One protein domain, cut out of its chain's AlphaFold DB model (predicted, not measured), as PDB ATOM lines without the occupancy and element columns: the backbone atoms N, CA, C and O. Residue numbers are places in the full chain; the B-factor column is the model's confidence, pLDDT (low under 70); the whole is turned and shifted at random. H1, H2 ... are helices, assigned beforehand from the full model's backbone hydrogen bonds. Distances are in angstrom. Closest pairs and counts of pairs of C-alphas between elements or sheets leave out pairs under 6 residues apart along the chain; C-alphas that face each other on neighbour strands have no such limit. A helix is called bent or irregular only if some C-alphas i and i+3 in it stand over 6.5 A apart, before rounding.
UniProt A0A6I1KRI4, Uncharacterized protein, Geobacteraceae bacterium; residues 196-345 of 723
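What this domain is: This is residues 196 to 345 of the 723 residues of an uncharacterized protein of Geobacteraceae bacterium (UniProt A0A6I1KRI4). You are looking at an elongated helical body with H4 at its core: the long hairpin of H5 and H6 packs alongside H4, the two arms of the bent helix H2 pack along H4 as well, and H1 packs on H4 near residues 264 to 265, with both H1 and H2a coming close to H5. H3 lies at one end of the long axis, next to the H2b arm, and the link from H4 to H5 makes the other end. The printed part has 150 residues with six named helices, H1 to H6 in chain order, and no named strand; the class is all helix. By its radius of gyration of the C-alphas, 16.7 A, it is compact, and it spans 56 by 36 by 24 A.

Where its parts are: Find C-alpha 200 at (-6.663, 40.320, 2.184); from there H1 runs to residue 209. Next comes H2, residues 218 to 236, by its hydrogen bonds assigned as one helix but bent: C-alphas 226 and 229 are 7.5 A apart, and its arms are H2a, residues 218 to 226, and H2b, residues 229 to 236. H3 holds residues 244 to 253. H4, residues 263 to 280, covers 25.6 A and ends at C-alpha 280, (-2.030, 34.880, -29.568). H5, residues 292 to 314, covers 33.2 A and is only just irregular, with C-alphas 297 and 300 6.52 A apart. H6, residues 320 to 343, covers 30.2 A, has a kink of 34 degrees near residue 335, is irregular with C-alphas 337 and 340 7.0 A apart, and ends at C-alpha 343, (6.540, 38.133, -28.993).

How they stand to each other: Begin at H4, the hub, which touches four other helices. H1, H4, H5 and H6 form a bundle, a set of helices side by side. With residues 264 to 265 alone, H4 touches H1 the same way at a shallow tilt of 20 degrees; the closest C-alphas, of Phe 203 and Ser 265, are 6.1 A apart. H4 and H5 are a hairpin at 14 degrees, closest at the C-alphas of Leu 264 and Ala 310, 6.6 A. H5 and H6 are another, at 13 degrees, closest at Leu 309 and Tyr 323, 6.1 A between C-alphas. H4 and H6 only just touch, with 3 pairs of C-alphas within 8 A, the closest those of Ala 279 and Phe 343 at 6.4 A. H2a touches H4 at a steep tilt of 45 degrees, opposite ways, with the C-alphas of Ser 225 and Trp 273 closest at 4.7 A. H2b touches H4 at a shallow tilt of 19 degrees, opposite ways, closest at the C-alphas of Ile 229 and Gly 269, 5.6 A. H3 only just touches H2b, with 3 pairs of C-alphas within 8 A, those of Lys 234 and Met 244 closest at 6.9 A; H3 and H5 are apart. In H2a, H2b, H3 and H4 every O i to N i+4 pair is within hydrogen-bond range; in H1 it is 4 of 6, in H5 17 of 19, in H6 18 of 20.

The domain as a whole: The two C-alphas farthest apart are those of Gly 255 and Asp 287, 56.9 A. The printed part has no cut; the link from H4 to H5, 11 residues, is long and that from H5 to H6 is tight. Look for pLDDT under 70 in residues 239 to 259, 278 to 294 and 340 to 345 of this model; the mean of the printed part is 77.9.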
ATOM      1  N   PHE A 196     -12.221  50.253  -6.089       85.88
ATOM      2  CA  PHE A 196     -11.159  49.402  -5.560       85.88
ATOM      3  C   PHE A 196     -10.980  49.573  -4.060       85.88
ATOM      4  O   PHE A 196     -10.836  50.694  -3.565       85.88
ATOM      5  N   LYS A 197     -10.889  48.449  -3.348       88.19
ATOM      6  CA  LYS A 197     -10.595  48.402  -1.915       88.19
ATOM      7  C   LYS A 197      -9.688  47.216  -1.623       88.19
ATOM      8  O   LYS A 197      -9.921  46.110  -2.092       88.19
ATOM      9  N   THR A 198      -8.639  47.460  -0.851       90.31
ATOM     10  CA  THR A 198      -7.735  46.406  -0.388       90.31
ATOM     11  C   THR A 198      -8.464  45.480   0.580       90.31
ATOM     12  O   THR A 198      -9.033  45.954   1.565       90.31
ATOM     13  N   ASP A 199      -8.410  44.176   0.320       91.69
ATOM     14  CA  ASP A 199      -9.022  43.141   1.154       91.69
ATOM     15  C   ASP A 199      -8.199  41.851   1.050       91.69
ATOM     16  O   ASP A 199      -8.137  41.202   0.003       91.69
ATOM     17  N   TYR A 200      -7.552  41.477   2.155       94.19
ATOM     18  CA  TYR A 200      -6.663  40.320   2.184       94.19
ATOM     19  C   TYR A 200      -7.404  38.986   2.005       94.19
ATOM     20  O   TYR A 200      -6.881  38.070   1.369       94.19
ATOM     21  N   LEU A 201      -8.633  38.864   2.512       92.44
ATOM     22  CA  LEU A 201      -9.424  37.636   2.397       92.44
ATOM     23  C   LEU A 201      -9.921  37.440   0.963       92.44
ATOM     24  O   LEU A 201      -9.908  36.323   0.435       92.44
ATOM     25  N   VAL A 202     -10.342  38.522   0.306       91.88
ATOM     26  CA  VAL A 202     -10.679  38.506  -1.124       91.88
ATOM     27  C   VAL A 202      -9.446  38.159  -1.956       91.88
ATOM     28  O   VAL A 202      -9.536  37.301  -2.838       91.88
ATOM     29  N   PHE A 203      -8.288  38.743  -1.642       94.56
ATOM     30  CA  PHE A 203      -7.024  38.408  -2.290       94.56
ATOM     31  C   PHE A 203      -6.686  36.912  -2.153       94.56
ATOM     32  O   PHE A 203      -6.471  36.247  -3.168       94.56
ATOM     33  N   GLN A 204      -6.726  36.340  -0.940       94.00
ATOM     34  CA  GLN A 204      -6.433  34.914  -0.715       94.00
ATOM     35  C   GLN A 204      -7.333  33.983  -1.523       94.00
ATOM     36  O   GLN A 204      -6.864  32.987  -2.077       94.00
ATOM     37  N   ARG A 205      -8.627  34.303  -1.618       92.38
ATOM     38  CA  ARG A 205      -9.551  33.538  -2.460       92.38
ATOM     39  C   ARG A 205      -9.184  33.693  -3.937       92.38
ATOM     40  O   ARG A 205      -9.082  32.691  -4.640       92.38
ATOM     41  N   SER A 206      -8.930  34.920  -4.391       91.50
ATOM     42  CA  SER A 206      -8.660  35.249  -5.800       91.50
ATOM     43  C   SER A 206      -7.378  34.620  -6.337       91.50
ATOM     44  O   SER A 206      -7.321  34.282  -7.517       91.50
ATOM     45  N   LYS A 207      -6.373  34.372  -5.484       91.12
ATOM     46  CA  LYS A 207      -5.159  33.615  -5.851       91.12
ATOM     47  C   LYS A 207      -5.476  32.248  -6.469       91.12
ATOM     48  O   LYS A 207      -4.708  31.774  -7.298       91.12
ATOM     49  N   ARG A 208      -6.609  31.634  -6.106       89.38
ATOM     50  CA  ARG A 208      -7.048  30.326  -6.625       89.38
ATOM     51  C   ARG A 208      -7.527  30.375  -8.079       89.38
ATOM     52  O   ARG A 208      -7.642  29.327  -8.694       89.38
ATOM     53  N   ALA A 209      -7.795  31.561  -8.634       87.81
ATOM     54  CA  ALA A 209      -8.146  31.707 -10.048       87.81
ATOM     55  C   ALA A 209      -6.939  31.546 -10.987       87.81
ATOM     56  O   ALA A 209      -7.134  31.424 -12.195       87.81
ATOM     57  N   PHE A 210      -5.708  31.610 -10.466       90.50
ATOM     58  CA  PHE A 210      -4.503  31.675 -11.287       90.50
ATOM     59  C   PHE A 210      -4.012  30.281 -11.710       90.50
ATOM     60  O   PHE A 210      -3.696  29.466 -10.847       90.50
ATOM     61  N   PRO A 211      -3.859  30.023 -13.021       81.94
ATOM     62  CA  PRO A 211      -3.635  28.693 -13.592       81.94
ATOM     63  C   PRO A 211      -2.144  28.321 -13.642       81.94
ATOM     64  O   PRO A 211      -1.665  27.778 -14.633       81.94
ATOM     65  N   TYR A 212      -1.353  28.672 -12.627       80.62
ATOM     66  CA  TYR A 212       0.109  28.540 -12.716       80.62
ATOM     67  C   TYR A 212       0.591  27.083 -12.857       80.62
ATOM     68  O   TYR A 212       1.671  26.874 -13.400       80.62
ATOM     69  N   ASP A 213      -0.195  26.084 -12.450       80.06
ATOM     70  CA  ASP A 213       0.132  24.663 -12.661       80.06
ATOM     71  C   ASP A 213      -0.343  24.120 -14.027       80.06
ATOM     72  O   ASP A 213       0.095  23.057 -14.460       80.06
ATOM     73  N   GLU A 214      -1.188  24.868 -14.744       77.44
ATOM     74  CA  GLU A 214      -1.718  24.500 -16.068       77.44
ATOM     75  C   GLU A 214      -0.884  25.085 -17.224       77.44
ATOM     76  O   GLU A 214      -1.008  24.669 -18.381       77.44
ATOM     77  N   VAL A 215      -0.023  26.072 -16.945       79.19
ATOM     78  CA  VAL A 215       0.824  26.720 -17.958       79.19
ATOM     79  C   VAL A 215       2.055  25.854 -18.250       79.19
ATOM     80  O   VAL A 215       3.125  26.029 -17.671       79.19
ATOM     81  N   ILE A 216       1.883  24.899 -19.163       76.56
ATOM     82  CA  ILE A 216       2.903  23.932 -19.587       76.56
ATOM     83  C   ILE A 216       3.467  24.225 -20.983       76.56
ATOM     84  O   ILE A 216       4.562  23.762 -21.304       76.56
ATOM     85  N   ASP A 217       2.750  25.004 -21.796       73.12
ATOM     86  CA  ASP A 217       3.169  25.431 -23.130       73.12
ATOM     87  C   ASP A 217       2.505  26.764 -23.535       73.12
ATOM     88  O   ASP A 217       1.750  27.380 -22.774       73.12
ATOM     89  N   LEU A 218       2.816  27.249 -24.743       71.75
ATOM     90  CA  LEU A 218       2.243  28.493 -25.268       71.75
ATOM     91  C   LEU A 218       0.720  28.415 -25.463       71.75
ATOM     92  O   LEU A 218       0.030  29.421 -25.290       71.75
ATOM     93  N   HIS A 219       0.195  27.251 -25.847       71.69
ATOM     94  CA  HIS A 219      -1.229  27.058 -26.109       71.69
ATOM     95  C   HIS A 219      -2.032  27.084 -24.804       71.69
ATOM     96  O   HIS A 219      -3.001  27.840 -24.699       71.69
ATOM     97  N   SER A 220      -1.592  26.350 -23.781       74.62
ATOM     98  CA  SER A 220      -2.229  26.352 -22.468       74.62
ATOM     99  C   SER A 220      -2.154  27.738 -21.825       74.62
ATOM    100  O   SER A 220      -3.163  28.233 -21.330       74.62
ATOM    101  N   MET A 221      -1.030  28.455 -21.965       78.06
ATOM    102  CA  MET A 221      -0.933  29.852 -21.529       78.06
ATOM    103  C   MET A 221      -1.982  30.757 -22.191       78.06
ATOM    104  O   MET A 221      -2.643  31.535 -21.500       78.06
ATOM    105  N   ARG A 222      -2.156  30.681 -23.520       75.44
ATOM    106  CA  ARG A 222      -3.164  31.470 -24.258       75.44
ATOM    107  C   ARG A 222      -4.579  31.176 -23.765       75.44
ATOM    108  O   ARG A 222      -5.342  32.111 -23.540       75.44
ATOM    109  N   ASN A 223      -4.911  29.903 -23.573       73.06
ATOM    110  CA  ASN A 223      -6.246  29.498 -23.142       73.06
ATOM    111  C   ASN A 223      -6.518  29.924 -21.699       73.06
ATOM    112  O   ASN A 223      -7.515  30.594 -21.436       73.06
ATOM    113  N   SER A 224      -5.615  29.614 -20.768       78.44
ATOM    114  CA  SER A 224      -5.839  29.917 -19.354       78.44
ATOM    115  C   SER A 224      -5.812  31.427 -19.078       78.44
ATOM    116  O   SER A 224      -6.581  31.932 -18.258       78.44
ATOM    117  N   SER A 225      -4.993  32.194 -19.807       78.25
ATOM    118  CA  SER A 225      -4.999  33.661 -19.717       78.25
ATOM    119  C   SER A 225      -6.269  34.300 -20.286       78.25
ATOM    120  O   SER A 225      -6.667  35.348 -19.791       78.25
ATOM    121  N   LEU A 226      -6.953  33.697 -21.268       71.50
ATOM    122  CA  LEU A 226      -8.191  34.247 -21.836       71.50
ATOM    123  C   LEU A 226      -9.312  34.361 -20.789       71.50
ATOM    124  O   LEU A 226     -10.090  35.316 -20.819       71.50
ATOM    125  N   PHE A 227      -9.353  33.426 -19.837       76.88
ATOM    126  CA  PHE A 227     -10.394  33.349 -18.810       76.88
ATOM    127  C   PHE A 227      -9.966  33.888 -17.438       76.88
ATOM    128  O   PHE A 227     -10.813  34.011 -16.553       76.88
ATOM    129  N   ILE A 228      -8.693  34.263 -17.242       85.12
ATOM    130  CA  ILE A 228      -8.185  34.653 -15.915       85.12
ATOM    131  C   ILE A 228      -8.951  35.826 -15.301       85.12
ATOM    132  O   ILE A 228      -9.365  35.745 -14.150       85.12
ATOM    133  N   ILE A 229      -9.201  36.893 -16.067       85.00
ATOM    134  CA  ILE A 229      -9.931  38.072 -15.577       85.00
ATOM    135  C   ILE A 229     -11.333  37.683 -15.126       85.00
ATOM    136  O   ILE A 229     -11.778  38.080 -14.053       85.00
ATOM    137  N   ARG A 230     -12.002  36.848 -15.919       79.94
ATOM    138  CA  ARG A 230     -13.336  36.353 -15.610       79.94
ATOM    139  C   ARG A 230     -13.346  35.529 -14.323       79.94
ATOM    140  O   ARG A 230     -14.215  35.737 -13.484       79.94
ATOM    141  N   ASN A 231     -12.374  34.636 -14.150       83.88
ATOM    142  CA  ASN A 231     -12.256  33.797 -12.958       83.88
ATOM    143  C   ASN A 231     -11.901  34.616 -11.709       83.88
ATOM    144  O   ASN A 231     -12.463  34.377 -10.643       83.88
ATOM    145  N   VAL A 232     -11.021  35.615 -11.834       88.00
ATOM    146  CA  VAL A 232     -10.700  36.540 -10.737       88.00
ATOM    147  C   VAL A 232     -11.949  37.311 -10.316       88.00
ATOM    148  O   VAL A 232     -12.303  37.279  -9.141       88.00
ATOM    149  N   LEU A 233     -12.669  37.928 -11.260       83.19
ATOM    150  CA  LEU A 233     -13.923  38.633 -10.968       83.19
ATOM    151  C   LEU A 233     -14.957  37.698 -10.327       83.19
ATOM    152  O   LEU A 233     -15.588  38.068  -9.339       83.19
ATOM    153  N   LYS A 234     -15.063  36.458 -10.821       81.81
ATOM    154  CA  LYS A 234     -15.958  35.436 -10.268       81.81
ATOM    155  C   LYS A 234     -15.737  35.199  -8.781       81.81
ATOM    156  O   LYS A 234     -16.685  35.206  -7.995       81.81
ATOM    157  N   ILE A 235     -14.478  35.017  -8.400       86.19
ATOM    158  CA  ILE A 235     -14.103  34.767  -7.013       86.19
ATOM    159  C   ILE A 235     -14.278  36.020  -6.152       86.19
ATOM    160  O   ILE A 235     -14.816  35.918  -5.048       86.19
ATOM    161  N   GLN A 236     -13.852  37.191  -6.638       87.25
ATOM    162  CA  GLN A 236     -13.943  38.436  -5.869       87.25
ATOM    163  C   GLN A 236     -15.387  38.802  -5.523       87.25
ATOM    164  O   GLN A 236     -15.656  39.268  -4.419       87.25
ATOM    165  N   LEU A 237     -16.318  38.524  -6.435       77.94
ATOM    166  CA  LEU A 237     -17.733  38.848  -6.274       77.94
ATOM    167  C   LEU A 237     -18.536  37.742  -5.592       77.94
ATOM    168  O   LEU A 237     -19.711  37.946  -5.300       77.94
ATOM    169  N   ASN A 238     -17.913  36.591  -5.315       76.06
ATOM    170  CA  ASN A 238     -18.559  35.412  -4.739       76.06
ATOM    171  C   ASN A 238     -19.822  34.986  -5.513       76.06
ATOM    172  O   ASN A 238     -20.850  34.649  -4.926       76.06
ATOM    173  N   GLN A 239     -19.764  35.045  -6.843       66.19
ATOM    174  CA  GLN A 239     -20.885  34.706  -7.718       66.19
ATOM    175  C   GLN A 239     -20.532  33.499  -8.581       66.19
ATOM    176  O   GLN A 239     -19.392  33.330  -8.991       66.19
ATOM    177  N   ASN A 240     -21.514  32.649  -8.879       56.38
ATOM    178  CA  ASN A 240     -21.312  31.499  -9.765       56.38
ATOM    179  C   ASN A 240     -21.664  31.787 -11.232       56.38
ATOM    180  O   ASN A 240     -21.407  30.940 -12.087       56.38
ATOM    181  N   ASP A 241     -22.192  32.979 -11.513       54.81
ATOM    182  CA  ASP A 241     -22.876  33.300 -12.761       54.81
ATOM    183  C   ASP A 241     -21.955  33.579 -13.951       54.81
ATOM    184  O   ASP A 241     -20.862  34.139 -13.820       54.81
ATOM    185  N   TYR A 242     -22.436  33.222 -15.144       50.22
ATOM    186  CA  TYR A 242     -21.695  33.399 -16.392       50.22
ATOM    187  C   TYR A 242     -21.585  34.884 -16.804       50.22
ATOM    188  O   TYR A 242     -20.614  35.236 -17.479       50.22
ATOM    189  N   ASN A 243     -22.502  35.750 -16.344       57.06
ATOM    190  CA  ASN A 243     -22.663  37.137 -16.797       57.06
ATOM    191  C   ASN A 243     -22.287  38.199 -15.730       57.06
ATOM    192  O   ASN A 243     -23.081  39.045 -15.323       57.06
ATOM    193  N   MET A 244     -21.046  38.112 -15.241       61.69
ATOM    194  CA  MET A 244     -20.491  38.930 -14.145       61.69
ATOM    195  C   MET A 244     -20.582  40.442 -14.370       61.69
ATOM    196  O   MET A 244     -20.920  41.179 -13.446       61.69
ATOM    197  N   CYS A 245     -20.276  40.905 -15.588       60.12
ATOM    198  CA  CYS A 245     -20.327  42.328 -15.919       60.12
ATOM    199  C   CYS A 245     -21.761  42.857 -15.826       60.12
ATOM    200  O   CYS A 245     -21.963  43.890 -15.199       60.12
ATOM    201  N   SER A 246     -22.754  42.123 -16.345       61.16
ATOM    202  CA  SER A 246     -24.166  42.504 -16.220       61.16
ATOM    203  C   SER A 246     -24.587  42.663 -14.774       61.16
ATOM    204  O   SER A 246     -25.194  43.665 -14.419       61.16
ATOM    205  N   LYS A 247     -24.228  41.707 -13.914       64.12
ATOM    206  CA  LYS A 247     -24.629  41.751 -12.508       64.12
ATOM    207  C   LYS A 247     -23.933  42.877 -11.749       64.12
ATOM    208  O   LYS A 247     -24.578  43.553 -10.965       64.12
ATOM    209  N   LEU A 248     -22.651  43.132 -12.006       64.56
ATOM    210  CA  LEU A 248     -21.941  44.284 -11.440       64.56
ATOM    211  C   LEU A 248     -22.588  45.606 -11.826       64.56
ATOM    212  O   LEU A 248     -22.852  46.439 -10.964       64.56
ATOM    213  N   VAL A 249     -22.856  45.775 -13.116       62.09
ATOM    214  CA  VAL A 249     -23.462  46.989 -13.645       62.09
ATOM    215  C   VAL A 249     -24.873  47.166 -13.075       62.09
ATOM    216  O   VAL A 249     -25.168  48.224 -12.530       62.09
ATOM    217  N   GLN A 250     -25.688  46.107 -13.039       65.19
ATOM    218  CA  GLN A 250     -27.015  46.108 -12.410       65.19
ATOM    219  C   GLN A 250     -26.972  46.446 -10.914       65.19
ATOM    220  O   GLN A 250     -27.780  47.238 -10.438       65.19
ATOM    221  N   LEU A 251     -26.039  45.869 -10.151       62.78
ATOM    222  CA  LEU A 251     -25.923  46.141  -8.714       62.78
ATOM    223  C   LEU A 251     -25.512  47.603  -8.464       62.78
ATOM    224  O   LEU A 251     -26.052  48.260  -7.573       62.78
ATOM    225  N   VAL A 252     -24.614  48.150  -9.289       61.03
ATOM    226  CA  VAL A 252     -24.222  49.565  -9.231       61.03
ATOM    227  C   VAL A 252     -25.376  50.489  -9.648       61.03
ATOM    228  O   VAL A 252     -25.567  51.550  -9.043       61.03
ATOM    229  N   GLU A 253     -26.188  50.105 -10.633       59.62
ATOM    230  CA  GLU A 253     -27.416  50.814 -11.025       59.62
ATOM    231  C   GLU A 253     -28.464  50.827  -9.912       59.62
ATOM    232  O   GLU A 253     -29.043  51.877  -9.640       59.62
ATOM    233  N   GLN A 254     -28.620  49.711  -9.196       62.91
ATOM    234  CA  GLN A 254     -29.492  49.561  -8.023       62.91
ATOM    235  C   GLN A 254     -29.010  50.346  -6.787       62.91
ATOM    236  O   GLN A 254     -29.592  50.230  -5.711       62.91
ATOM    237  N   GLY A 255     -27.947  51.148  -6.915       51.47
ATOM    238  CA  GLY A 255     -27.425  51.984  -5.836       51.47
ATOM    239  C   GLY A 255     -26.492  51.250  -4.873       51.47
ATOM    240  O   GLY A 255     -26.097  51.832  -3.864       51.47
ATOM    241  N   GLN A 256     -26.078  50.013  -5.174       56.00
ATOM    242  CA  GLN A 256     -25.056  49.308  -4.395       56.00
ATOM    243  C   GLN A 256     -23.653  49.793  -4.790       56.00
ATOM    244  O   GLN A 256     -22.863  49.085  -5.408       56.00
ATOM    245  N   THR A 257     -23.328  51.031  -4.420       52.19
ATOM    246  CA  THR A 257     -22.038  51.690  -4.711       52.19
ATOM    247  C   THR A 257     -20.848  51.098  -3.944       52.19
ATOM    248  O   THR A 257     -19.698  51.405  -4.252       52.19
ATOM    249  N   ASN A 258     -21.103  50.212  -2.977       57.06
ATOM    250  CA  ASN A 258     -20.090  49.609  -2.104       57.06
ATOM    251  C   ASN A 258     -19.390  48.367  -2.687       57.06
ATOM    252  O   ASN A 258     -18.583  47.750  -1.988       57.06
ATOM    253  N   ILE A 259     -19.684  47.963  -3.928       67.38
ATOM    254  CA  ILE A 259     -18.980  46.838  -4.553       67.38
ATOM    255  C   ILE A 259     -17.583  47.298  -4.968       67.38
ATOM    256  O   ILE A 259     -17.418  48.071  -5.909       67.38
ATOM    257  N   CYS A 260     -16.572  46.798  -4.260       79.06
ATOM    258  CA  CYS A 260     -15.170  47.096  -4.517       79.06
ATOM    259  C   CYS A 260     -14.424  45.838  -4.960       79.06
ATOM    260  O   CYS A 260     -14.535  44.788  -4.327       79.06
ATOM    261  N   LEU A 261     -13.608  45.969  -6.001       86.44
ATOM    262  CA  LEU A 261     -12.660  44.948  -6.426       86.44
ATOM    263  C   LEU A 261     -11.378  45.021  -5.591       86.44
ATOM    264  O   LEU A 261     -10.909  46.102  -5.217       86.44
ATOM    265  N   GLU A 262     -10.778  43.862  -5.340       92.81
ATOM    266  CA  GLU A 262      -9.447  43.770  -4.752       92.81
ATOM    267  C   GLU A 262      -8.405  44.057  -5.846       92.81
ATOM    268  O   GLU A 262      -8.331  43.329  -6.846       92.81
ATOM    269  N   PRO A 263      -7.606  45.128  -5.696       92.06
ATOM    270  CA  PRO A 263      -6.876  45.685  -6.823       92.06
ATOM    271  C   PRO A 263      -5.597  44.925  -7.194       92.06
ATOM    272  O   PRO A 263      -5.222  44.948  -8.365       92.06
ATOM    273  N   LEU A 264      -4.906  44.259  -6.258       93.38
ATOM    274  CA  LEU A 264      -3.623  43.612  -6.552       93.38
ATOM    275  C   LEU A 264      -3.808  42.331  -7.367       93.38
ATOM    276  O   LEU A 264      -3.181  42.191  -8.417       93.38
ATOM    277  N   SER A 265      -4.690  41.417  -6.949       92.62
ATOM    278  CA  SER A 265      -4.969  40.201  -7.729       92.62
ATOM    279  C   SER A 265      -5.601  40.535  -9.076       92.62
ATOM    280  O   SER A 265      -5.230  39.943 -10.087       92.62
ATOM    281  N   TYR A 266      -6.483  41.533  -9.136       91.56
ATOM    282  CA  TYR A 266      -7.081  41.956 -10.398       91.56
ATOM    283  C   TYR A 266      -6.046  42.561 -11.358       91.56
ATOM    284  O   TYR A 266      -6.004  42.180 -12.528       91.56
ATOM    285  N   TYR A 267      -5.134  43.407 -10.865       90.81
ATOM    286  CA  TYR A 267      -4.040  43.952 -11.674       90.81
ATOM    287  C   TYR A 267      -3.075  42.865 -12.173       90.81
ATOM    288  O   TYR A 267      -2.693  42.868 -13.344       90.81
ATOM    289  N   VAL A 268      -2.714  41.887 -11.331       91.06
ATOM    290  CA  VAL A 268      -1.881  40.739 -11.745       91.06
ATOM    291  C   VAL A 268      -2.597  39.896 -12.805       91.06
ATOM    292  O   VAL A 268      -1.992  39.549 -13.823       91.06
ATOM    293  N   GLY A 269      -3.892  39.621 -12.621       89.75
ATOM    294  CA  GLY A 269      -4.725  38.937 -13.613       89.75
ATOM    295  C   GLY A 269      -4.769  39.688 -14.943       89.75
ATOM    296  O   GLY A 269      -4.649  39.078 -16.005       89.75
ATOM    297  N   PHE A 270      -4.855  41.017 -14.893       87.19
ATOM    298  CA  PHE A 270      -4.865  41.867 -16.080       87.19
ATOM    299  C   PHE A 270      -3.537  41.843 -16.836       87.19
ATOM    300  O   PHE A 270      -3.542  41.664 -18.058       87.19
ATOM    301  N   LYS A 271      -2.401  41.932 -16.130       87.31
ATOM    302  CA  LYS A 271      -1.069  41.761 -16.737       87.31
ATOM    303  C   LYS A 271      -0.955  40.403 -17.438       87.31
ATOM    304  O   LYS A 271      -0.534  40.344 -18.593       87.31
ATOM    305  N   PHE A 272      -1.394  39.325 -16.783       85.00
ATOM    306  CA  PHE A 272      -1.336  37.977 -17.352       85.00
ATOM    307  C   PHE A 272      -2.247  37.809 -18.579       85.00
ATOM    308  O   PHE A 272      -1.813  37.281 -19.603       85.00
ATOM    309  N   TRP A 273      -3.473  38.334 -18.530       83.50
ATOM    310  CA  TRP A 273      -4.379  38.363 -19.680       83.50
ATOM    311  C   TRP A 273      -3.776  39.105 -20.880       83.50
ATOM    312  O   TRP A 273      -3.832  38.615 -22.011       83.50
ATOM    313  N   LYS A 274      -3.138  40.260 -20.649       79.06
ATOM    314  CA  LYS A 274      -2.457  41.028 -21.703       79.06
ATOM    315  C   LYS A 274      -1.293  40.259 -22.324       79.06
ATOM    316  O   LYS A 274      -1.166  40.249 -23.547       79.06
ATOM    317  N   MET A 275      -0.490  39.568 -21.515       76.69
ATOM    318  CA  MET A 275       0.568  38.680 -22.014       76.69
ATOM    319  C   MET A 275      -0.003  37.516 -22.839       76.69
ATOM    320  O   MET A 275       0.537  37.180 -23.890       76.69
ATOM    321  N   GLY A 276      -1.144  36.962 -22.428       74.38
ATOM    322  CA  GLY A 276      -1.917  35.998 -23.212       74.38
ATOM    323  C   GLY A 276      -2.327  36.517 -24.587       74.38
ATOM    324  O   GLY A 276      -2.104  35.858 -25.604       74.38
ATOM    325  N   LYS A 277      -2.865  37.741 -24.638       73.19
ATOM    326  CA  LYS A 277      -3.209  38.421 -25.894       73.19
ATOM    327  C   LYS A 277      -1.989  38.667 -26.784       73.19
ATOM    328  O   LYS A 277      -2.099  38.518 -27.994       73.19
ATOM    329  N   LEU A 278      -0.824  38.980 -26.213       69.88
ATOM    330  CA  LEU A 278       0.429  39.073 -26.975       69.88
ATOM    331  C   LEU A 278       0.822  37.729 -27.585       69.88
ATOM    332  O   LEU A 278       1.202  37.658 -28.755       69.88
ATOM    333  N   ALA A 279       0.695  36.665 -26.797       67.19
ATOM    334  CA  ALA A 279       1.025  35.322 -27.226       67.19
ATOM    335  C   ALA A 279       0.143  34.829 -28.370       67.19
ATOM    336  O   ALA A 279       0.655  34.084 -29.199       67.19
ATOM    337  N   GLN A 280      -1.132  35.234 -28.452       61.25
ATOM    338  CA  GLN A 280      -2.030  34.880 -29.568       61.25
ATOM    339  C   GLN A 280      -1.466  35.285 -30.936       61.25
ATOM    340  O   GLN A 280      -1.758  34.642 -31.935       61.25
ATOM    341  N   LEU A 281      -0.609  36.301 -30.967       55.16
ATOM    342  CA  LEU A 281      -0.143  36.937 -32.191       55.16
ATOM    343  C   LEU A 281       1.232  36.425 -32.671       55.16
ATOM    344  O   LEU A 281       1.935  37.127 -33.397       55.16
ATOM    345  N   LYS A 282       1.687  35.260 -32.197       54.84
ATOM    346  CA  LYS A 282       2.934  34.617 -32.650       54.84
ATOM    347  C   LYS A 282       2.682  33.211 -33.166       54.84
ATOM    348  O   LYS A 282       1.817  32.494 -32.668       54.84
ATOM    349  N   PHE A 283       3.493  32.807 -34.128       52.53
ATOM    350  CA  PHE A 283       3.346  31.559 -34.856       52.53
ATOM    351  C   PHE A 283       4.499  30.622 -34.492       52.53
ATOM    352  O   PHE A 283       5.661  31.020 -34.545       52.53
ATOM    353  N   ILE A 284       4.182  29.399 -34.061       47.91
ATOM    354  CA  ILE A 284       5.177  28.342 -33.853       47.91
ATOM    355  C   ILE A 284       5.328  27.602 -35.184       47.91
ATOM    356  O   ILE A 284       4.324  27.148 -35.729       47.91
ATOM    357  N   SER A 285       6.556  27.479 -35.694       40.62
ATOM    358  CA  SER A 285       6.849  26.565 -36.807       40.62
ATOM    359  C   SER A 285       6.562  25.118 -36.371       40.62
ATOM    360  O   SER A 285       7.000  24.751 -35.278       40.62
ATOM    361  N   PRO A 286       5.893  24.287 -37.191       38.69
ATOM    362  CA  PRO A 286       5.648  22.870 -36.896       38.69
ATOM    363  C   PRO A 286       6.917  22.073 -36.555       38.69
ATOM    364  O   PRO A 286       6.853  21.138 -35.759       38.69
ATOM    365  N   ASP A 287       8.059  22.489 -37.111       39.38
ATOM    366  CA  ASP A 287       9.349  21.798 -36.987       39.38
ATOM    367  C   ASP A 287      10.293  22.491 -35.991       39.38
ATOM    368  O   ASP A 287      11.337  21.960 -35.611       39.38
ATOM    369  N   GLY A 288       9.938  23.701 -35.552       43.62
ATOM    370  CA  GLY A 288      10.686  24.422 -34.540       43.62
ATOM    371  C   GLY A 288      10.325  23.879 -33.170       43.62
ATOM    372  O   GLY A 288       9.172  23.982 -32.753       43.62
ATOM    373  N   MET A 289      11.312  23.377 -32.421       44.66
ATOM    374  CA  MET A 289      11.207  23.306 -30.965       44.66
ATOM    375  C   MET A 289      10.976  24.729 -30.446       44.66
ATOM    376  O   MET A 289      11.909  25.432 -30.056       44.66
ATOM    377  N   PHE A 290       9.723  25.182 -30.436       54.47
ATOM    378  CA  PHE A 290       9.347  26.284 -29.583       54.47
ATOM    379  C   PHE A 290       9.774  25.863 -28.190       54.47
ATOM    380  O   PHE A 290       9.467  24.751 -27.747       54.47
ATOM    381  N   ASN A 291      10.557  26.710 -27.533       59.53
ATOM    382  CA  ASN A 291      11.115  26.384 -26.238       59.53
ATOM    383  C   ASN A 291       9.992  26.476 -25.189       59.53
ATOM    384  O   ASN A 291       9.955  27.396 -24.378       59.53
ATOM    385  N   ASN A 292       9.045  25.531 -25.233       66.12
ATOM    386  CA  ASN A 292       7.945  25.377 -24.286       66.12
ATOM    387  C   ASN A 292       8.491  25.293 -22.868       66.12
ATOM    388  O   ASN A 292       7.858  25.802 -21.954       66.12
ATOM    389  N   LYS A 293       9.703  24.748 -22.698       67.75
ATOM    390  CA  LYS A 293      10.424  24.767 -21.429       67.75
ATOM    391  C   LYS A 293      10.612  26.198 -20.911       67.75
ATOM    392  O   LYS A 293      10.351  26.447 -19.748       67.75
ATOM    393  N   LEU A 294      10.928  27.173 -21.760       69.38
ATOM    394  CA  LEU A 294      11.043  28.569 -21.336       69.38
ATOM    395  C   LEU A 294       9.691  29.184 -20.916       69.38
ATOM    396  O   LEU A 294       9.660  29.910 -19.926       69.38
ATOM    397  N   ILE A 295       8.576  28.877 -21.589       75.00
ATOM    398  CA  ILE A 295       7.234  29.309 -21.138       75.00
ATOM    399  C   ILE A 295       6.852  28.630 -19.819       75.00
ATOM    400  O   ILE A 295       6.500  29.317 -18.859       75.00
ATOM    401  N   LYS A 296       6.981  27.302 -19.773       78.81
ATOM    402  CA  LYS A 296       6.707  26.439 -18.619       78.81
ATOM    403  C   LYS A 296       7.512  26.838 -17.385       78.81
ATOM    404  O   LYS A 296       6.989  26.808 -16.278       78.81
ATOM    405  N   ASP A 297       8.762  27.249 -17.566       80.56
ATOM    406  CA  ASP A 297       9.639  27.591 -16.450       80.56
ATOM    407  C   ASP A 297       9.461  29.054 -16.008       80.56
ATOM    408  O   ASP A 297       9.600  29.357 -14.824       80.56
ATOM    409  N   ASN A 298       9.138  29.988 -16.914       83.38
ATOM    410  CA  ASN A 298       9.097  31.418 -16.569       83.38
ATOM    411  C   ASN A 298       7.713  31.921 -16.153       83.38
ATOM    412  O   ASN A 298       7.619  32.656 -15.171       83.38
ATOM    413  N   PHE A 299       6.634  31.557 -16.854       85.19
ATOM    414  CA  PHE A 299       5.311  32.134 -16.577       85.19
ATOM    415  C   PHE A 299       4.697  31.674 -15.255       85.19
ATOM    416  O   PHE A 299       4.288  32.542 -14.479       85.19
ATOM    417  N   PRO A 300       4.659  30.365 -14.935       87.62
ATOM    418  CA  PRO A 300       4.237  29.898 -13.618       87.62
ATOM    419  C   PRO A 300       4.991  30.583 -12.482       87.62
ATOM    420  O   PRO A 300       4.383  31.082 -11.537       87.62
ATOM    421  N   ASN A 301       6.315  30.669 -12.602       89.38
ATOM    422  CA  ASN A 301       7.164  31.286 -11.589       89.38
ATOM    423  C   ASN A 301       6.926  32.792 -11.477       89.38
ATOM    424  O   ASN A 301       6.864  33.315 -10.368       89.38
ATOM    425  N   TYR A 302       6.716  33.484 -12.597       90.69
ATOM    426  CA  TYR A 302       6.318  34.886 -12.593       90.69
ATOM    427  C   TYR A 302       4.988  35.102 -11.870       90.69
ATOM    428  O   TYR A 302       4.921  35.952 -10.985       90.69
ATOM    429  N   ILE A 303       3.953  34.316 -12.186       90.19
ATOM    430  CA  ILE A 303       2.641  34.425 -11.534       90.19
ATOM    431  C   ILE A 303       2.778  34.170 -10.030       90.19
ATOM    432  O   ILE A 303       2.339  34.999  -9.232       90.19
ATOM    433  N   ARG A 304       3.435  33.068  -9.633       91.75
ATOM    434  CA  ARG A 304       3.674  32.736  -8.218       91.75
ATOM    435  C   ARG A 304       4.394  33.873  -7.500       91.75
ATOM    436  O   ARG A 304       3.917  34.320  -6.463       91.75
ATOM    437  N   LYS A 305       5.466  34.406  -8.092       93.31
ATOM    438  CA  LYS A 305       6.237  35.520  -7.530       93.31
ATOM    439  C   LYS A 305       5.395  36.788  -7.374       93.31
ATOM    440  O   LYS A 305       5.454  37.422  -6.331       93.31
ATOM    441  N   GLN A 306       4.587  37.160  -8.368       93.75
ATOM    442  CA  GLN A 306       3.708  38.336  -8.276       93.75
ATOM    443  C   GLN A 306       2.684  38.193  -7.139       93.75
ATOM    444  O   GLN A 306       2.470  39.132  -6.372       93.75
ATOM    445  N   LEU A 307       2.084  37.007  -6.998       94.06
ATOM    446  CA  LEU A 307       1.135  36.723  -5.922       94.06
ATOM    447  C   LEU A 307       1.818  36.647  -4.549       94.06
ATOM    448  O   LEU A 307       1.243  37.093  -3.562       94.06
ATOM    449  N   GLU A 308       3.037  36.117  -4.462       95.12
ATOM    450  CA  GLU A 308       3.830  36.108  -3.228       95.12
ATOM    451  C   GLU A 308       4.209  37.531  -2.796       95.12
ATOM    452  O   GLU A 308       4.067  37.888  -1.628       95.12
ATOM    453  N   LEU A 309       4.626  38.380  -3.739       95.25
ATOM    454  CA  LEU A 309       4.907  39.789  -3.477       95.25
ATOM    455  C   LEU A 309       3.669  40.508  -2.926       95.25
ATOM    456  O   LEU A 309       3.775  41.217  -1.927       95.25
ATOM    457  N   ALA A 310       2.499  40.304  -3.536       93.56
ATOM    458  CA  ALA A 310       1.250  40.890  -3.052       93.56
ATOM    459  C   ALA A 310       0.875  40.371  -1.650       93.56
ATOM    460  O   ALA A 310       0.487  41.153  -0.784       93.56
ATOM    461  N   ASP A 311       1.062  39.074  -1.390       94.94
ATOM    462  CA  ASP A 311       0.844  38.470  -0.070       94.94
ATOM    463  C   ASP A 311       1.769  39.062   1.002       94.94
ATOM    464  O   ASP A 311       1.330  39.391   2.102       94.94
ATOM    465  N   ASN A 312       3.043  39.267   0.664       95.88
ATOM    466  CA  ASN A 312       4.029  39.863   1.559       95.88
ATOM    467  C   ASN A 312       3.706  41.326   1.898       95.88
ATOM    468  O   ASN A 312       3.993  41.752   3.017       95.88
ATOM    469  N   VAL A 313       3.098  42.087   0.979       94.50
ATOM    470  CA  VAL A 313       2.602  43.445   1.278       94.50
ATOM    471  C   VAL A 313       1.452  43.394   2.266       94.50
ATOM    472  O   VAL A 313       1.473  44.112   3.262       94.50
ATOM    473  N   TYR A 314       0.457  42.540   2.013       93.88
ATOM    474  CA  TYR A 314      -0.699  42.410   2.897       93.88
ATOM    475  C   TYR A 314      -0.310  41.960   4.309       93.88
ATOM    476  O   TYR A 314      -0.862  42.457   5.286       93.88
ATOM    477  N   ASN A 315       0.684  41.079   4.415       93.56
ATOM    478  CA  ASN A 315       1.222  40.591   5.683       93.56
ATOM    479  C   ASN A 315       2.249  41.539   6.332       93.56
ATOM    480  O   ASN A 315       2.897  41.156   7.305       93.56
ATOM    481  N   GLY A 316       2.469  42.739   5.781       91.94
ATOM    482  CA  GLY A 316       3.415  43.721   6.323       91.94
ATOM    483  C   GLY A 316       4.893  43.309   6.258       91.94
ATOM    484  O   GLY A 316       5.742  43.996   6.820       91.94
ATOM    485  N   LYS A 317       5.229  42.215   5.562       95.62
ATOM    486  CA  LYS A 317       6.609  41.719   5.405       95.62
ATOM    487  C   LYS A 317       7.447  42.622   4.500       95.62
ATOM    488  O   LYS A 317       8.668  42.679   4.638       95.62
ATOM    489  N   ILE A 318       6.807  43.311   3.554       95.12
ATOM    490  CA  ILE A 318       7.441  44.312   2.690       95.12
ATOM    491  C   ILE A 318       6.564  45.561   2.583       95.12
ATOM    492  O   ILE A 318       5.341  45.489   2.661       95.12
ATOM    493  N   SER A 319       7.193  46.716   2.366       93.56
ATOM    494  CA  SER A 319       6.477  47.963   2.093       93.56
ATOM    495  C   SER A 319       5.901  47.987   0.672       93.56
ATOM    496  O   SER A 319       6.375  47.280  -0.220       93.56
ATOM    497  N   ALA A 320       4.929  48.871   0.429       88.75
ATOM    498  CA  ALA A 320       4.372  49.088  -0.907       88.75
ATOM    499  C   ALA A 320       5.449  49.494  -1.934       88.75
ATOM    500  O   ALA A 320       5.466  48.968  -3.043       88.75
ATOM    501  N   ASN A 321       6.396  50.364  -1.559       90.06
ATOM    502  CA  ASN A 321       7.501  50.757  -2.445       90.06
ATOM    503  C   ASN A 321       8.359  49.548  -2.842       90.06
ATOM    504  O   ASN A 321       8.672  49.352  -4.015       90.06
ATOM    505  N   LYS A 322       8.680  48.684  -1.870       93.38
ATOM    506  CA  LYS A 322       9.453  47.465  -2.126       93.38
ATOM    507  C   LYS A 322       8.690  46.500  -3.037       93.38
ATOM    508  O   LYS A 322       9.297  45.908  -3.924       93.38
ATOM    509  N   TYR A 323       7.371  46.394  -2.883       93.81
ATOM    510  CA  TYR A 323       6.524  45.636  -3.805       93.81
ATOM    511  C   TYR A 323       6.583  46.160  -5.235       93.81
ATOM    512  O   TYR A 323       6.815  45.373  -6.148       93.81
ATOM    513  N   PHE A 324       6.416  47.468  -5.448       94.62
ATOM    514  CA  PHE A 324       6.423  48.025  -6.801       94.62
ATOM    515  C   PHE A 324       7.792  47.878  -7.475       94.62
ATOM    516  O   PHE A 324       7.839  47.468  -8.633       94.62
ATOM    517  N   ALA A 325       8.898  48.088  -6.752       92.56
ATOM    518  CA  ALA A 325      10.243  47.829  -7.276       92.56
ATOM    519  C   ALA A 325      10.458  46.341  -7.631       92.56
ATOM    520  O   ALA A 325      10.947  46.002  -8.710       92.56
ATOM    521  N   GLN A 326      10.053  45.412  -6.757       95.00
ATOM    522  CA  GLN A 326      10.219  43.972  -7.004       95.00
ATOM    523  C   GLN A 326       9.276  43.440  -8.096       95.00
ATOM    524  O   GLN A 326       9.659  42.553  -8.869       95.00
ATOM    525  N   SER A 327       8.067  43.997  -8.201       93.25
ATOM    526  CA  SER A 327       7.138  43.731  -9.300       93.25
ATOM    527  C   SER A 327       7.716  44.231 -10.619       93.25
ATOM    528  O   SER A 327       7.708  43.465 -11.577       93.25
ATOM    529  N   TYR A 328       8.253  45.458 -10.663       92.50
ATOM    530  CA  TYR A 328       8.894  46.024 -11.855       92.50
ATOM    531  C   TYR A 328      10.016  45.120 -12.358       92.50
ATOM    532  O   TYR A 328      10.021  44.733 -13.518       92.50
ATOM    533  N   ASN A 329      10.919  44.695 -11.472       91.06
ATOM    534  CA  ASN A 329      12.018  43.796 -11.837       91.06
ATOM    535  C   ASN A 329      11.534  42.436 -12.359       91.06
ATOM    536  O   ASN A 329      12.141  41.841 -13.247       91.06
ATOM    537  N   SER A 330      10.425  41.934 -11.821       91.25
ATOM    538  CA  SER A 330       9.822  40.686 -12.294       91.25
ATOM    539  C   SER A 330       9.144  40.863 -13.656       91.25
ATOM    540  O   SER A 330       9.263  39.989 -14.513       91.25
ATOM    541  N   ASP A 331       8.475  41.998 -13.871       90.38
ATOM    542  CA  ASP A 331       7.891  42.377 -15.160       90.38
ATOM    543  C   ASP A 331       8.996  42.582 -16.212       90.38
ATOM    544  O   ASP A 331       8.867  42.090 -17.329       90.38
ATOM    545  N   LEU A 332      10.118  43.207 -15.836       87.38
ATOM    546  CA  LEU A 332      11.304  43.385 -16.672       87.38
ATOM    547  C   LEU A 332      11.912  42.043 -17.082       87.38
ATOM    548  O   LEU A 332      12.188  41.837 -18.260       87.38
ATOM    549  N   GLY A 333      12.046  41.107 -16.138       85.62
ATOM    550  CA  GLY A 333      12.547  39.764 -16.417       85.62
ATOM    551  C   GLY A 333      11.671  38.993 -17.407       85.62
ATOM    552  O   GLY A 333      12.201  38.347 -18.310       85.62
ATOM    553  N   ILE A 334      10.340  39.086 -17.300       84.25
ATOM    554  CA  ILE A 334       9.434  38.498 -18.300       84.25
ATOM    555  C   ILE A 334       9.492  39.257 -19.623       84.25
ATOM    556  O   ILE A 334       9.488  38.635 -20.686       84.25
ATOM    557  N   ALA A 335       9.579  40.584 -19.589       80.38
ATOM    558  CA  ALA A 335       9.678  41.383 -20.796       80.38
ATOM    559  C   ALA A 335      10.937  41.020 -21.600       80.38
ATOM    560  O   ALA A 335      10.852  40.768 -22.796       80.38
ATOM    561  N   GLU A 336      12.086  40.910 -20.937       76.19
ATOM    562  CA  GLU A 336      13.365  40.526 -21.531       76.19
ATOM    563  C   GLU A 336      13.375  39.077 -22.023       76.19
ATOM    564  O   GLU A 336      13.625  38.812 -23.201       76.19
ATOM    565  N   ASN A 337      13.077  38.131 -21.131       73.62
ATOM    566  CA  ASN A 337      13.281  36.713 -21.415       73.62
ATOM    567  C   ASN A 337      12.167  36.111 -22.265       73.62
ATOM    568  O   ASN A 337      12.392  35.098 -22.929       73.62
ATOM    569  N   VAL A 338      10.984  36.730 -22.258       73.25
ATOM    570  CA  VAL A 338       9.808  36.235 -22.965       73.25
ATOM    571  C   VAL A 338       9.309  37.237 -24.002       73.25
ATOM    572  O   VAL A 338       9.307  36.921 -25.189       73.25
ATOM    573  N   ILE A 339       8.866  38.432 -23.594       71.69
ATOM    574  CA  ILE A 339       8.093  39.308 -24.491       71.69
ATOM    575  C   ILE A 339       8.933  39.790 -25.671       71.69
ATOM    576  O   ILE A 339       8.535  39.573 -26.810       71.69
ATOM    577  N   TYR A 340      10.096  40.394 -25.448       67.25
ATOM    578  CA  TYR A 340      10.942  40.896 -26.535       67.25
ATOM    579  C   TYR A 340      11.724  39.799 -27.236       67.25
ATOM    580  O   TYR A 340      12.073  39.953 -28.400       67.25
ATOM    581  N   LYS A 341      11.987  38.680 -26.559       64.44
ATOM    582  CA  LYS A 341      12.659  37.546 -27.189       64.44
ATOM    583  C   LYS A 341      11.735  36.772 -28.130       64.44
ATOM    584  O   LYS A 341      12.192  36.342 -29.181       64.44
ATOM    585  N   TYR A 342      10.455  36.618 -27.778       62.31
ATOM    586  CA  TYR A 342       9.537  35.727 -28.498       62.31
ATOM    587  C   TYR A 342       8.314  36.413 -29.099       62.31
ATOM    588  O   TYR A 342       7.851  35.951 -30.134       62.31
ATOM    589  N   PHE A 343       7.773  37.487 -28.512       60.16
ATOM    590  CA  PHE A 343       6.540  38.133 -28.993       60.16
ATOM    591  C   PHE A 343       6.798  39.397 -29.824       60.16
ATOM    592  O   PHE A 343       6.206  39.555 -30.891       60.16
ATOM    593  N   GLN A 344       7.716  40.259 -29.397       61.09
ATOM    594  CA  GLN A 344       8.099  41.500 -30.074       61.09
ATOM    595  C   GLN A 344       9.619  41.548 -30.303       61.09
ATOM    596  O   GLN A 344      10.302  42.339 -29.645       61.09
ATOM    597  N   PRO A 345      10.175  40.704 -31.197       52.34
ATOM    598  CA  PRO A 345      11.595  40.773 -31.520       52.34
ATOM    599  C   PRO A 345      11.972  42.196 -31.938       52.34
ATOM    600  O   PRO A 345      11.271  42.842 -32.720       52.34
TER     601      PRO A 345